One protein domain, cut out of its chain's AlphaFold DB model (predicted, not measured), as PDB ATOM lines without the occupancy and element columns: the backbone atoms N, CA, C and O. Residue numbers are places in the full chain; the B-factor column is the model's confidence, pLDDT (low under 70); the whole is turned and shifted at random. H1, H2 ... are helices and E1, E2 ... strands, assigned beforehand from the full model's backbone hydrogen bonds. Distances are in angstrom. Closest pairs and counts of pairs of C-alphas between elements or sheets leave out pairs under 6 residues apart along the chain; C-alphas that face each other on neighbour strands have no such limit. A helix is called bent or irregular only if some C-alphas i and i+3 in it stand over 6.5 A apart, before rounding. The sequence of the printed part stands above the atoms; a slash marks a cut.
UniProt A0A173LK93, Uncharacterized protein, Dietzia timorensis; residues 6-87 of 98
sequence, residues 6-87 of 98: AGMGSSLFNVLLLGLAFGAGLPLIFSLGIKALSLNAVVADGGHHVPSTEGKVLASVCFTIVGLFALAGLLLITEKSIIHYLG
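Overview. This is residues 6 to 87 of the 98 residues of an uncharacterized protein of Dietzia timorensis (UniProt A0A173LK93). Two long helices make a Y: H1b beside part of H2 is the stem, the small hairpin E1 and E2 closes it, and the helices' far ends splay apart. The printed part has 82 residues, with H1, E1, E2 and H2 in that order, mostly helix, the strands antiparallel. It is extended, radius of gyration of the C-alphas 19.3 A, spanning 54 by 53 by 18 A.

Along the chain. E1 is residues 42 to 44, E2 residues 48 to 50. H2, residues 53 to 86, 40.7 A, ends at C-alpha (0.041, -5.889, 43.130) and is irregular: C-alphas 77 and 80 are 7.8 A apart. H1, residues 6 to 38, begins at C-alpha (-50.776, -16.789, 37.867); assigned as one helix by its hydrogen bonds, it is bent, C-alphas 23 and 26 being 7.1 A apart. Its arms are H1a, residues 6 to 23, and H1b, residues 26 to 38.

Arrangement. In hairpin E1 and E2, N 42 and O 50 are within hydrogen-bond range, 3.2 A. H1b touches H2 at residues 55 to 66 alone, closest C-alphas Gly 33 and Ala 59, 4.0 A, a shallow tilt of 32 degrees, opposite ways. Every O i to N i+4 pair is within range in H1a, 8 of 9 in H1b, 28 of 30 in H2.

Size, cuts and confidence. The printed part has no cut, its links are tight, and pLDDT is under 70 at residues 40 and 42 to 48.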
ATOM      1  N   ALA A   6     -51.046 -17.062  39.275       85.56
ATOM      2  CA  ALA A   6     -50.776 -16.789  37.867       85.56
ATOM      3  C   ALA A   6     -49.728 -15.674  37.708       85.56
ATOM      4  O   ALA A   6     -48.761 -15.845  36.962       85.56
ATOM      5  N   GLY A   7     -49.861 -14.580  38.465       85.62
ATOM      6  CA  GLY A   7     -48.860 -13.507  38.532       85.62
ATOM      7  C   GLY A   7     -47.521 -13.951  39.138       85.62
ATOM      8  O   GLY A   7     -46.451 -13.530  38.690       85.62
ATOM      9  N   MET A   8     -47.547 -14.855  40.121       89.25
ATOM     10  CA  MET A   8     -46.323 -15.449  40.678       89.25
ATOM     11  C   MET A   8     -45.610 -16.350  39.662       89.25
ATOM     12  O   MET A   8     -44.386 -16.284  39.539       89.25
ATOM     13  N   GLY A   9     -46.361 -17.153  38.902       92.31
ATOM     14  CA  GLY A   9     -45.807 -18.032  37.871       92.31
ATOM     15  C   GLY A   9     -45.105 -17.264  36.750       92.31
ATOM     16  O   GLY A   9     -43.988 -17.615  36.370       92.31
ATOM     17  N   SER A  10     -45.711 -16.177  36.264       92.31
ATOM     18  CA  SER A  10     -45.107 -15.334  35.222       92.31
ATOM     19  C   SER A  10     -43.842 -14.618  35.708       92.31
ATOM     20  O   SER A  10     -42.842 -14.565  34.991       92.31
ATOM     21  N   SER A  11     -43.842 -14.136  36.952       92.94
ATOM     22  CA  SER A  11     -42.676 -13.493  37.567       92.94
ATOM     23  C   SER A  11     -41.507 -14.466  37.733       92.94
ATOM     24  O   SER A  11     -40.371 -14.140  37.387       92.94
ATOM     25  N   LEU A  12     -41.781 -15.687  38.204       94.06
ATOM     26  CA  LEU A  12     -40.765 -16.729  38.357       94.06
ATOM     27  C   LEU A  12     -40.165 -17.140  37.009       94.06
ATOM     28  O   LEU A  12     -38.949 -17.287  36.899       94.06
ATOM     29  N   PHE A  13     -40.998 -17.286  35.978       95.19
ATOM     30  CA  PHE A  13     -40.539 -17.624  34.633       95.19
ATOM     31  C   PHE A  13     -39.607 -16.554  34.053       95.19
ATOM     32  O   PHE A  13     -38.565 -16.889  33.493       95.19
ATOM     33  N   ASN A  14     -39.924 -15.271  34.253       93.75
ATOM     34  CA  ASN A  14     -39.056 -14.173  33.827       93.75
ATOM     35  C   ASN A  14     -37.700 -14.213  34.539       93.75
ATOM     36  O   ASN A  14     -36.666 -14.119  33.885       93.75
ATOM     37  N   VAL A  15     -37.677 -14.403  35.861       94.25
ATOM     38  CA  VAL A  15     -36.416 -14.500  36.617       94.25
ATOM     39  C   VAL A  15     -35.616 -15.732  36.208       94.25
ATOM     40  O   VAL A  15     -34.399 -15.642  36.088       94.25
ATOM     41  N   LEU A  16     -36.273 -16.863  35.945       93.75
ATOM     42  CA  LEU A  16     -35.612 -18.063  35.437       93.75
ATOM     43  C   LEU A  16     -34.965 -17.801  34.072       93.75
ATOM     44  O   LEU A  16     -33.805 -18.149  33.878       93.75
ATOM     45  N   LEU A  17     -35.685 -17.163  33.147       93.62
ATOM     46  CA  LEU A  17     -35.170 -16.814  31.821       93.62
ATOM     47  C   LEU A  17     -33.992 -15.845  31.902       93.62
ATOM     48  O   LEU A  17     -32.956 -16.100  31.290       93.62
ATOM     49  N   LEU A  18     -34.130 -14.759  32.666       92.94
ATOM     50  CA  LEU A  18     -33.036 -13.812  32.864       92.94
ATOM     51  C   LEU A  18     -31.855 -14.491  33.569       92.94
ATOM     52  O   LEU A  18     -30.730 -14.384  33.102       92.94
ATOM     53  N   GLY A  19     -32.088 -15.243  34.642       90.50
ATOM     54  CA  GLY A  19     -31.044 -15.966  35.369       90.50
ATOM     55  C   GLY A  19     -30.311 -16.985  34.495       90.50
ATOM     56  O   GLY A  19     -29.089 -17.090  34.568       90.50
ATOM     57  N   LEU A  20     -31.023 -17.682  33.610       90.56
ATOM     58  CA  LEU A  20     -30.425 -18.601  32.645       90.56
ATOM     59  C   LEU A  20     -29.626 -17.850  31.572       90.56
ATOM     60  O   LEU A  20     -28.522 -18.268  31.237       90.56
ATOM     61  N   ALA A  21     -30.136 -16.727  31.067       87.38
ATOM     62  CA  ALA A  21     -29.440 -15.920  30.068       87.38
ATOM     63  C   ALA A  21     -28.164 -15.267  30.631       87.38
ATOM     64  O   ALA A  21     -27.100 -15.379  30.026       87.38
ATOM     65  N   PHE A  22     -28.249 -14.632  31.802       84.69
ATOM     66  CA  PHE A  22     -27.126 -13.939  32.443       84.69
ATOM     67  C   PHE A  22     -26.158 -14.890  33.157       84.69
ATOM     68  O   PHE A  22     -24.964 -14.612  33.204       84.69
ATOM     69  N   GLY A  23     -26.644 -16.011  33.696       83.75
ATOM     70  CA  GLY A  23     -25.812 -17.004  34.378       83.75
ATOM     71  C   GLY A  23     -25.232 -18.054  33.431       83.75
ATOM     72  O   GLY A  23     -24.023 -18.274  33.405       83.75
ATOM     73  N   ALA A  24     -26.081 -18.703  32.630       86.94
ATOM     74  CA  ALA A  24     -25.694 -19.826  31.771       86.94
ATOM     75  C   ALA A  24     -25.432 -19.445  30.302       86.94
ATOM     76  O   ALA A  24     -25.003 -20.300  29.524       86.94
ATOM     77  N   GLY A  25     -25.621 -18.180  29.914       86.56
ATOM     78  CA  GLY A  25     -25.328 -17.717  28.555       86.56
ATOM     79  C   GLY A  25     -23.868 -17.944  28.152       86.56
ATOM     80  O   GLY A  25     -23.593 -18.414  27.049       86.56
ATOM     81  N   LEU A  26     -22.925 -17.702  29.066       89.88
ATOM     82  CA  LEU A  26     -21.501 -17.917  28.805       89.88
ATOM     83  C   LEU A  26     -21.145 -19.418  28.659       89.88
ATOM     84  O   LEU A  26     -20.527 -19.776  27.650       89.88
ATOM     85  N   PRO A  27     -21.589 -20.318  29.568       90.19
ATOM     86  CA  PRO A  27     -21.511 -21.767  29.358       90.19
ATOM     87  C   PRO A  27     -22.093 -22.245  28.023       90.19
ATOM     88  O   PRO A  27     -21.505 -23.112  27.380       90.19
ATOM     89  N   LEU A  28     -23.209 -21.666  27.569       93.06
ATOM     90  CA  LEU A  28     -23.836 -22.042  26.302       93.06
ATOM     91  C   LEU A  28     -22.922 -21.755  25.101       93.06
ATOM     92  O   LEU A  28     -22.760 -22.613  24.233       93.06
ATOM     93  N   ILE A  29     -22.287 -20.579  25.062       92.19
ATOM     94  CA  ILE A  29     -21.341 -20.208  23.994       92.19
ATOM     95  C   ILE A  29     -20.123 -21.140  24.009       92.19
ATOM     96  O   ILE A  29     -19.655 -21.572  22.954       92.19
ATOM     97  N   PHE A  30     -19.638 -21.510  25.196       92.00
ATOM     98  CA  PHE A  30     -18.551 -22.477  25.340       92.00
ATOM     99  C   PHE A  30     -18.935 -23.855  24.778       92.00
ATOM    100  O   PHE A  30     -18.195 -24.430  23.977       92.00
ATOM    101  N   SER A  31     -20.123 -24.362  25.123       94.19
ATOM    102  CA  SER A  31     -20.638 -25.625  24.581       94.19
ATOM    103  C   SER A  31     -20.827 -25.577  23.062       94.19
ATOM    104  O   SER A  31     -20.547 -26.565  22.383       94.19
ATOM    105  N   LEU A  32     -21.246 -24.435  22.507       93.31
ATOM    106  CA  LEU A  32     -21.311 -24.231  21.056       93.31
ATOM    107  C   LEU A  32     -19.926 -24.302  20.400       93.31
ATOM    108  O   LEU A  32     -19.805 -24.920  19.345       93.31
ATOM    109  N   GLY A  33     -18.882 -23.756  21.030       90.75
ATOM    110  CA  GLY A  33     -17.498 -23.887  20.560       90.75
ATOM    111  C   GLY A  33     -17.013 -25.341  20.546       90.75
ATOM    112  O   GLY A  33     -16.446 -25.800  19.555       90.75
ATOM    113  N   ILE A  34     -17.318 -26.108  21.598       91.81
ATOM    114  CA  ILE A  34     -17.024 -27.552  21.651       91.81
ATOM    115  C   ILE A  34     -17.781 -28.308  20.547       91.81
ATOM    116  O   ILE A  34     -17.196 -29.144  19.859       91.81
ATOM    117  N   LYS A  35     -19.059 -27.981  20.318       90.75
ATOM    118  CA  LYS A  35     -19.859 -28.550  19.219       90.75
ATOM    119  C   LYS A  35     -19.315 -28.160  17.839       90.75
ATOM    120  O   LYS A  35     -19.386 -28.956  16.911       90.75
ATOM    121  N   ALA A  36     -18.785 -26.953  17.672       89.44
ATOM    122  CA  ALA A  36     -18.175 -26.526  16.414       89.44
ATOM    123  C   ALA A  36     -16.927 -27.356  16.081       89.44
ATOM    124  O   ALA A  36     -16.688 -27.674  14.919       89.44
ATOM    125  N   LEU A  37     -16.178 -27.784  17.099       87.25
ATOM    126  CA  LEU A  37     -14.997 -28.623  16.919       87.25
ATOM    127  C   LEU A  37     -15.332 -30.036  16.401       87.25
ATOM    128  O   LEU A  37     -14.483 -30.674  15.783       87.25
ATOM    129  N   SER A  38     -16.563 -30.516  16.609       85.00
ATOM    130  CA  SER A  38     -17.032 -31.797  16.064       85.00
ATOM    131  C   SER A  38     -17.688 -31.687  14.682       85.00
ATOM    132  O   SER A  38     -17.936 -32.714  14.047       85.00
ATOM    133  N   LEU A  39     -17.943 -30.472  14.173       79.31
ATOM    134  CA  LEU A  39     -18.515 -30.282  12.839       79.31
ATOM    135  C   LEU A  39     -17.528 -30.715  11.745       79.31
ATOM    136  O   LEU A  39     -16.387 -30.245  11.683       79.31
ATOM    137  N   ASN A  40     -18.006 -31.573  10.838       65.62
ATOM    138  CA  ASN A  40     -17.248 -32.074   9.686       65.62
ATOM    139  C   ASN A  40     -15.905 -32.714  10.074       65.62
ATOM    140  O   ASN A  40     -14.937 -32.647   9.315       65.62
ATOM    141  N   ALA A  41     -15.825 -33.301  11.272       70.25
ATOM    142  CA  ALA A  41     -14.620 -33.975  11.716       70.25
ATOM    143  C   ALA A  41     -14.411 -35.256  10.896       70.25
ATOM    144  O   ALA A  41     -15.179 -36.211  11.024       70.25
ATOM    145  N   VAL A  42     -13.379 -35.271  10.049       65.50
ATOM    146  CA  VAL A  42     -13.041 -36.431   9.217       65.50
ATOM    147  C   VAL A  42     -12.350 -37.465  10.094       65.50
ATOM    148  O   VAL A  42     -11.448 -37.129  10.865       65.50
ATOM    149  N   VAL A  43     -12.779 -38.721   9.984       66.94
ATOM    150  CA  VAL A  43     -12.068 -39.850  10.580       66.94
ATOM    151  C   VAL A  43     -10.904 -40.163   9.653       66.94
ATOM    152  O   VAL A  43     -11.116 -40.641   8.542       66.94
ATOM    153  N   ALA A  44      -9.679 -39.848  10.071       65.38
ATOM    154  CA  ALA A  44      -8.508 -40.353   9.364       65.38
ATOM    155  C   ALA A  44      -8.516 -41.889   9.450       65.38
ATOM    156  O   ALA A  44      -8.759 -42.418  10.541       65.38
ATOM    157  N   ASP A  45      -8.271 -42.579   8.331       59.41
ATOM    158  CA  ASP A  45      -8.150 -44.042   8.266       59.41
ATOM    159  C   ASP A  45      -7.142 -44.516   9.329       59.41
ATOM    160  O   ASP A  45      -5.931 -44.395   9.155       59.41
ATOM    161  N   GLY A  46      -7.649 -44.981  10.478       63.25
ATOM    162  CA  GLY A  46      -6.833 -45.345  11.643       63.25
ATOM    163  C   GLY A  46      -7.119 -44.617  12.966       63.25
ATOM    164  O   GLY A  46      -6.479 -44.954  13.957       63.25
ATOM    165  N   GLY A  47      -8.100 -43.708  13.051       66.75
ATOM    166  CA  GLY A  47      -8.793 -43.458  14.330       66.75
ATOM    167  C   GLY A  47      -8.624 -42.097  15.014       66.75
ATOM    168  O   GLY A  47      -8.678 -42.033  16.241       66.75
ATOM    169  N   HIS A  48      -8.516 -40.993  14.270       63.31
ATOM    170  CA  HIS A  48      -8.649 -39.656  14.867       63.31
ATOM    171  C   HIS A  48      -9.691 -38.806  14.142       63.31
ATOM    172  O   HIS A  48      -9.609 -38.606  12.932       63.31
ATOM    173  N   HIS A  49     -10.655 -38.281  14.907       71.38
ATOM    174  CA  HIS A  49     -11.531 -37.201  14.461       71.38
ATOM    175  C   HIS A  49     -10.706 -35.919  14.375       71.38
ATOM    176  O   HIS A  49     -10.337 -35.342  15.399       71.38
ATOM    177  N   VAL A  50     -10.402 -35.476  13.156       76.44
ATOM    178  CA  VAL A  50      -9.705 -34.209  12.929       76.44
ATOM    179  C   VAL A  50     -10.749 -33.122  12.688       76.44
ATOM    180  O   VAL A  50     -11.484 -33.217  11.705       76.44
ATOM    181  N   PRO A  51     -10.830 -32.082  13.541       76.50
ATOM    182  CA  PRO A  51     -11.748 -30.971  13.327       76.50
ATOM    183  C   PRO A  51     -11.472 -30.289  11.986       76.50
ATOM    184  O   PRO A  51     -10.314 -29.993  11.670       76.50
ATOM    185  N   SER A  52     -12.534 -30.004  11.232       83.19
ATOM    186  CA  SER A  52     -12.450 -29.222   9.997       83.19
ATOM    187  C   SER A  52     -11.870 -27.827  10.261       83.19
ATOM    188  O   SER A  52     -11.998 -27.281  11.360       83.19
ATOM    189  N   THR A  53     -11.229 -27.222   9.258       86.00
ATOM    190  CA  THR A  53     -10.690 -25.853   9.372       86.00
ATOM    191  C   THR A  53     -11.783 -24.861   9.777       86.00
ATOM    192  O   THR A  53     -11.564 -24.026  10.649       86.00
ATOM    193  N   GLU A  54     -12.985 -25.013   9.219       85.75
ATOM    194  CA  GLU A  54     -14.163 -24.207   9.553       85.75
ATOM    195  C   GLU A  54     -14.596 -24.403  11.013       85.75
ATOM    196  O   GLU A  54     -14.809 -23.428  11.736       85.75
ATOM    197  N   GLY A  55     -14.649 -25.658  11.480       87.12
ATOM    198  CA  GLY A  55     -14.967 -25.989  12.869       87.12
ATOM    199  C   GLY A  55     -13.959 -25.408  13.863       87.12
ATOM    200  O   GLY A  55     -14.352 -24.886  14.906       87.12
ATOM    201  N   LYS A  56     -12.663 -25.413  13.520       88.94
ATOM    202  CA  LYS A  56     -11.603 -24.790  14.334       88.94
ATOM    203  C   LYS A  56     -11.748 -23.276  14.425       88.94
ATOM    204  O   LYS A  56     -11.570 -22.730  15.509       88.94
ATOM    205  N   VAL A  57     -12.060 -22.608  13.314       92.50
ATOM    206  CA  VAL A  57     -12.255 -21.149  13.291       92.50
ATOM    207  C   VAL A  57     -13.477 -20.759  14.118       92.50
ATOM    208  O   VAL A  57     -13.400 -19.857  14.946       92.50
ATOM    209  N   LEU A  58     -14.597 -21.466  13.961       90.81
ATOM    210  CA  LEU A  58     -15.796 -21.170  14.744       90.81
ATOM    211  C   LEU A  58     -15.575 -21.432  16.243       90.81
ATOM    212  O   LEU A  58     -15.944 -20.605  17.076       90.81
ATOM    213  N   ALA A  59     -14.914 -22.540  16.589       91.94
ATOM    214  CA  ALA A  59     -14.563 -22.850  17.971       91.94
ATOM    215  C   ALA A  59     -13.616 -21.802  18.579       91.94
ATOM    216  O   ALA A  59     -13.829 -21.376  19.715       91.94
ATOM    217  N   SER A  60     -12.601 -21.350  17.832       94.12
ATOM    218  CA  SER A  60     -11.649 -20.349  18.327       94.12
ATOM    219  C   SER A  60     -12.327 -19.010  18.603       94.12
ATOM    220  O   SER A  60     -12.051 -18.397  19.634       94.12
ATOM    221  N   VAL A  61     -13.269 -18.586  17.755       95.44
ATOM    222  CA  VAL A  61     -14.071 -17.375  17.978       95.44
ATOM    223  C   VAL A  61     -14.912 -17.509  19.249       95.44
ATOM    224  O   VAL A  61     -14.847 -16.633  20.112       95.44
ATOM    225  N   CYS A  62     -15.639 -18.620  19.422       94.31
ATOM    226  CA  CYS A  62     -16.439 -18.864  20.627       94.31
ATOM    227  C   CYS A  62     -15.589 -18.839  21.907       94.31
ATOM    228  O   CYS A  62     -15.951 -18.162  22.870       94.31
ATOM    229  N   PHE A  63     -14.444 -19.529  21.922       94.38
ATOM    230  CA  PHE A  63     -13.561 -19.549  23.093       94.38
ATOM    231  C   PHE A  63     -12.905 -18.205  23.366       94.38
ATOM    232  O   PHE A  63     -12.771 -17.835  24.528       94.38
ATOM    233  N   THR A  64     -12.539 -17.453  22.328       96.62
ATOM    234  CA  THR A  64     -11.963 -16.116  22.503       96.62
ATOM    235  C   THR A  64     -12.979 -15.184  23.153       96.62
ATOM    236  O   THR A  64     -12.656 -14.528  24.138       96.62
ATOM    237  N   ILE A  65     -14.226 -15.176  22.672       95.06
ATOM    238  CA  ILE A  65     -15.300 -14.368  23.267       95.06
ATOM    239  C   ILE A  65     -15.510 -14.756  24.734       95.06
ATOM    240  O   ILE A  65     -15.482 -13.894  25.609       95.06
ATOM    241  N   VAL A  66     -15.665 -16.051  25.025       94.88
ATOM    242  CA  VAL A  66     -15.871 -16.535  26.399       94.88
ATOM    243  C   VAL A  66     -14.689 -16.184  27.302       94.88
ATOM    244  O   VAL A  66     -14.895 -15.716  28.419       94.88
ATOM    245  N   GLY A  67     -13.462 -16.369  26.815       95.12
ATOM    246  CA  GLY A  67     -12.238 -16.040  27.539       95.12
ATOM    247  C   GLY A  67     -12.150 -14.553  27.876       95.12
ATOM    248  O   GLY A  67     -11.857 -14.212  29.018       95.12
ATOM    249  N   LEU A  68     -12.475 -13.667  26.930       94.50
ATOM    250  CA  LEU A  68     -12.505 -12.220  27.165       94.50
ATOM    251  C   LEU A  68     -13.533 -11.833  28.234       94.50
ATOM    252  O   LEU A  68     -13.210 -11.062  29.132       94.50
ATOM    253  N   PHE A  69     -14.741 -12.399  28.184       92.31
ATOM    254  CA  PHE A  69     -15.770 -12.155  29.201       92.31
ATOM    255  C   PHE A  69     -15.371 -12.695  30.578       92.31
ATOM    256  O   PHE A  69     -15.581 -12.019  31.583       92.31
ATOM    257  N   ALA A  70     -14.775 -13.888  30.636       92.88
ATOM    258  CA  ALA A  70     -14.295 -14.474  31.883       92.88
ATOM    259  C   ALA A  70     -13.169 -13.635  32.500       92.88
ATOM    260  O   ALA A  70     -13.212 -13.351  33.694       92.88
ATOM    261  N   LEU A  71     -12.199 -13.191  31.692       93.75
ATOM    262  CA  LEU A  71     -11.114 -12.313  32.134       93.75
ATOM    263  C   LEU A  71     -11.643 -10.957  32.599       93.75
ATOM    264  O   LEU A  71     -11.275 -10.516  33.680       93.75
ATOM    265  N   ALA A  72     -12.536 -10.323  31.837       91.44
ATOM    266  CA  ALA A  72     -13.153  -9.062  32.238       91.44
ATOM    267  C   ALA A  72     -13.917  -9.208  33.564       91.44
ATOM    268  O   ALA A  72     -13.718  -8.409  34.473       91.44
ATOM    269  N   GLY A  73     -14.728 -10.259  33.715       89.81
ATOM    270  CA  GLY A  73     -15.434 -10.548  34.965       89.81
ATOM    271  C   GLY A  73     -14.481 -10.772  36.141       89.81
ATOM    272  O   GLY A  73     -14.693 -10.218  37.216       89.81
ATOM    273  N   LEU A  74     -13.399 -11.526  35.933       91.44
ATOM    274  CA  LEU A  74     -12.356 -11.735  36.939       91.44
ATOM    275  C   LEU A  74     -11.674 -10.428  37.339       91.44
ATOM    276  O   LEU A  74     -11.550 -10.167  38.532       91.44
ATOM    277  N   LEU A  75     -11.255  -9.604  36.378       90.44
ATOM    278  CA  LEU A  75     -10.600  -8.323  36.650       90.44
ATOM    279  C   LEU A  75     -11.530  -7.369  37.410       90.44
ATOM    280  O   LEU A  75     -11.093  -6.779  38.390       90.44
ATOM    281  N   LEU A  76     -12.815  -7.303  37.047       88.50
ATOM    282  CA  LEU A  76     -13.823  -6.515  37.773       88.50
ATOM    283  C   LEU A  76     -14.029  -7.004  39.213       88.50
ATOM    284  O   LEU A  76     -14.133  -6.205  40.137       88.50
ATOM    285  N   ILE A  77     -14.085  -8.320  39.431       89.56
ATOM    286  CA  ILE A  77     -14.279  -8.884  40.776       89.56
ATOM    287  C   ILE A  77     -13.022  -8.702  41.638       89.56
ATOM    288  O   ILE A  77     -13.118  -8.489  42.847       89.56
ATOM    289  N   THR A  78     -11.840  -8.814  41.032       91.31
ATOM    290  CA  THR A  78     -10.550  -8.830  41.740       91.31
ATOM    291  C   THR A  78      -9.848  -7.479  41.790       91.31
ATOM    292  O   THR A  78      -8.814  -7.389  42.443       91.31
ATOM    293  N   GLU A  79     -10.411  -6.432  41.190       86.56
ATOM    294  CA  GLU A  79      -9.865  -5.072  41.129       86.56
ATOM    295  C   GLU A  79      -9.236  -4.616  42.453       86.56
ATOM    296  O   GLU A  79      -8.033  -4.370  42.531       86.56
ATOM    297  N   LYS A  80     -10.026  -4.598  43.535       82.75
ATOM    298  CA  LYS A  80      -9.556  -4.150  44.856       82.75
ATOM    299  C   LYS A  80      -8.416  -5.012  45.398       82.75
ATOM    300  O   LYS A  80      -7.510  -4.493  46.044       82.75
ATOM    301  N   SER A  81      -8.452  -6.316  45.136       86.50
ATOM    302  CA  SER A  81      -7.397  -7.246  45.547       86.50
ATOM    303  C   SER A  81      -6.111  -7.016  44.750       86.50
ATOM    304  O   SER A  81      -5.031  -7.000  45.333       86.50
ATOM    305  N   ILE A  82      -6.210  -6.795  43.439       85.31
ATOM    306  CA  ILE A  82      -5.058  -6.519  42.571       85.31
ATOM    307  C   ILE A  82      -4.410  -5.191  42.969       85.31
ATOM    308  O   ILE A  82      -3.201  -5.153  43.178       85.31
ATOM    309  N   ILE A  83      -5.190  -4.134  43.186       85.25
ATOM    310  CA  ILE A  83      -4.656  -2.841  43.633       85.25
ATOM    311  C   ILE A  83      -3.945  -2.989  44.986       85.25
ATOM    312  O   ILE A  83      -2.863  -2.442  45.180       85.25
ATOM    313  N   HIS A  84      -4.513  -3.767  45.912       81.94
ATOM    314  CA  HIS A  84      -3.947  -3.936  47.250       81.94
ATOM    315  C   HIS A  84      -2.648  -4.756  47.277       81.94
ATOM    316  O   HIS A  84      -1.715  -4.389  47.987       81.94
ATOM    317  N   TYR A  85      -2.576  -5.862  46.528       85.12
ATOM    318  CA  TYR A  85      -1.429  -6.780  46.577       85.12
ATOM    319  C   TYR A  85      -0.391  -6.543  45.478       85.12
ATOM    320  O   TYR A  85       0.788  -6.819  45.685       85.12
ATOM    321  N   LEU A  86      -0.814  -6.066  44.307       82.62
ATOM    322  CA  LEU A  86       0.041  -5.889  43.130       82.62
ATOM    323  C   LEU A  86       0.310  -4.410  42.818       82.62
ATOM    324  O   LEU A  86       1.218  -4.128  42.042       82.62
ATOM    325  N   GLY A  87      -0.446  -3.467  43.402       76.81
ATOM    326  CA  GLY A  87      -0.281  -2.025  43.157       76.81
ATOM    327  C   GLY A  87      -0.572  -1.598  41.713       76.81
ATOM    328  O   GLY A  87      -0.232  -0.486  41.320       76.81
TER     329      GLY A  87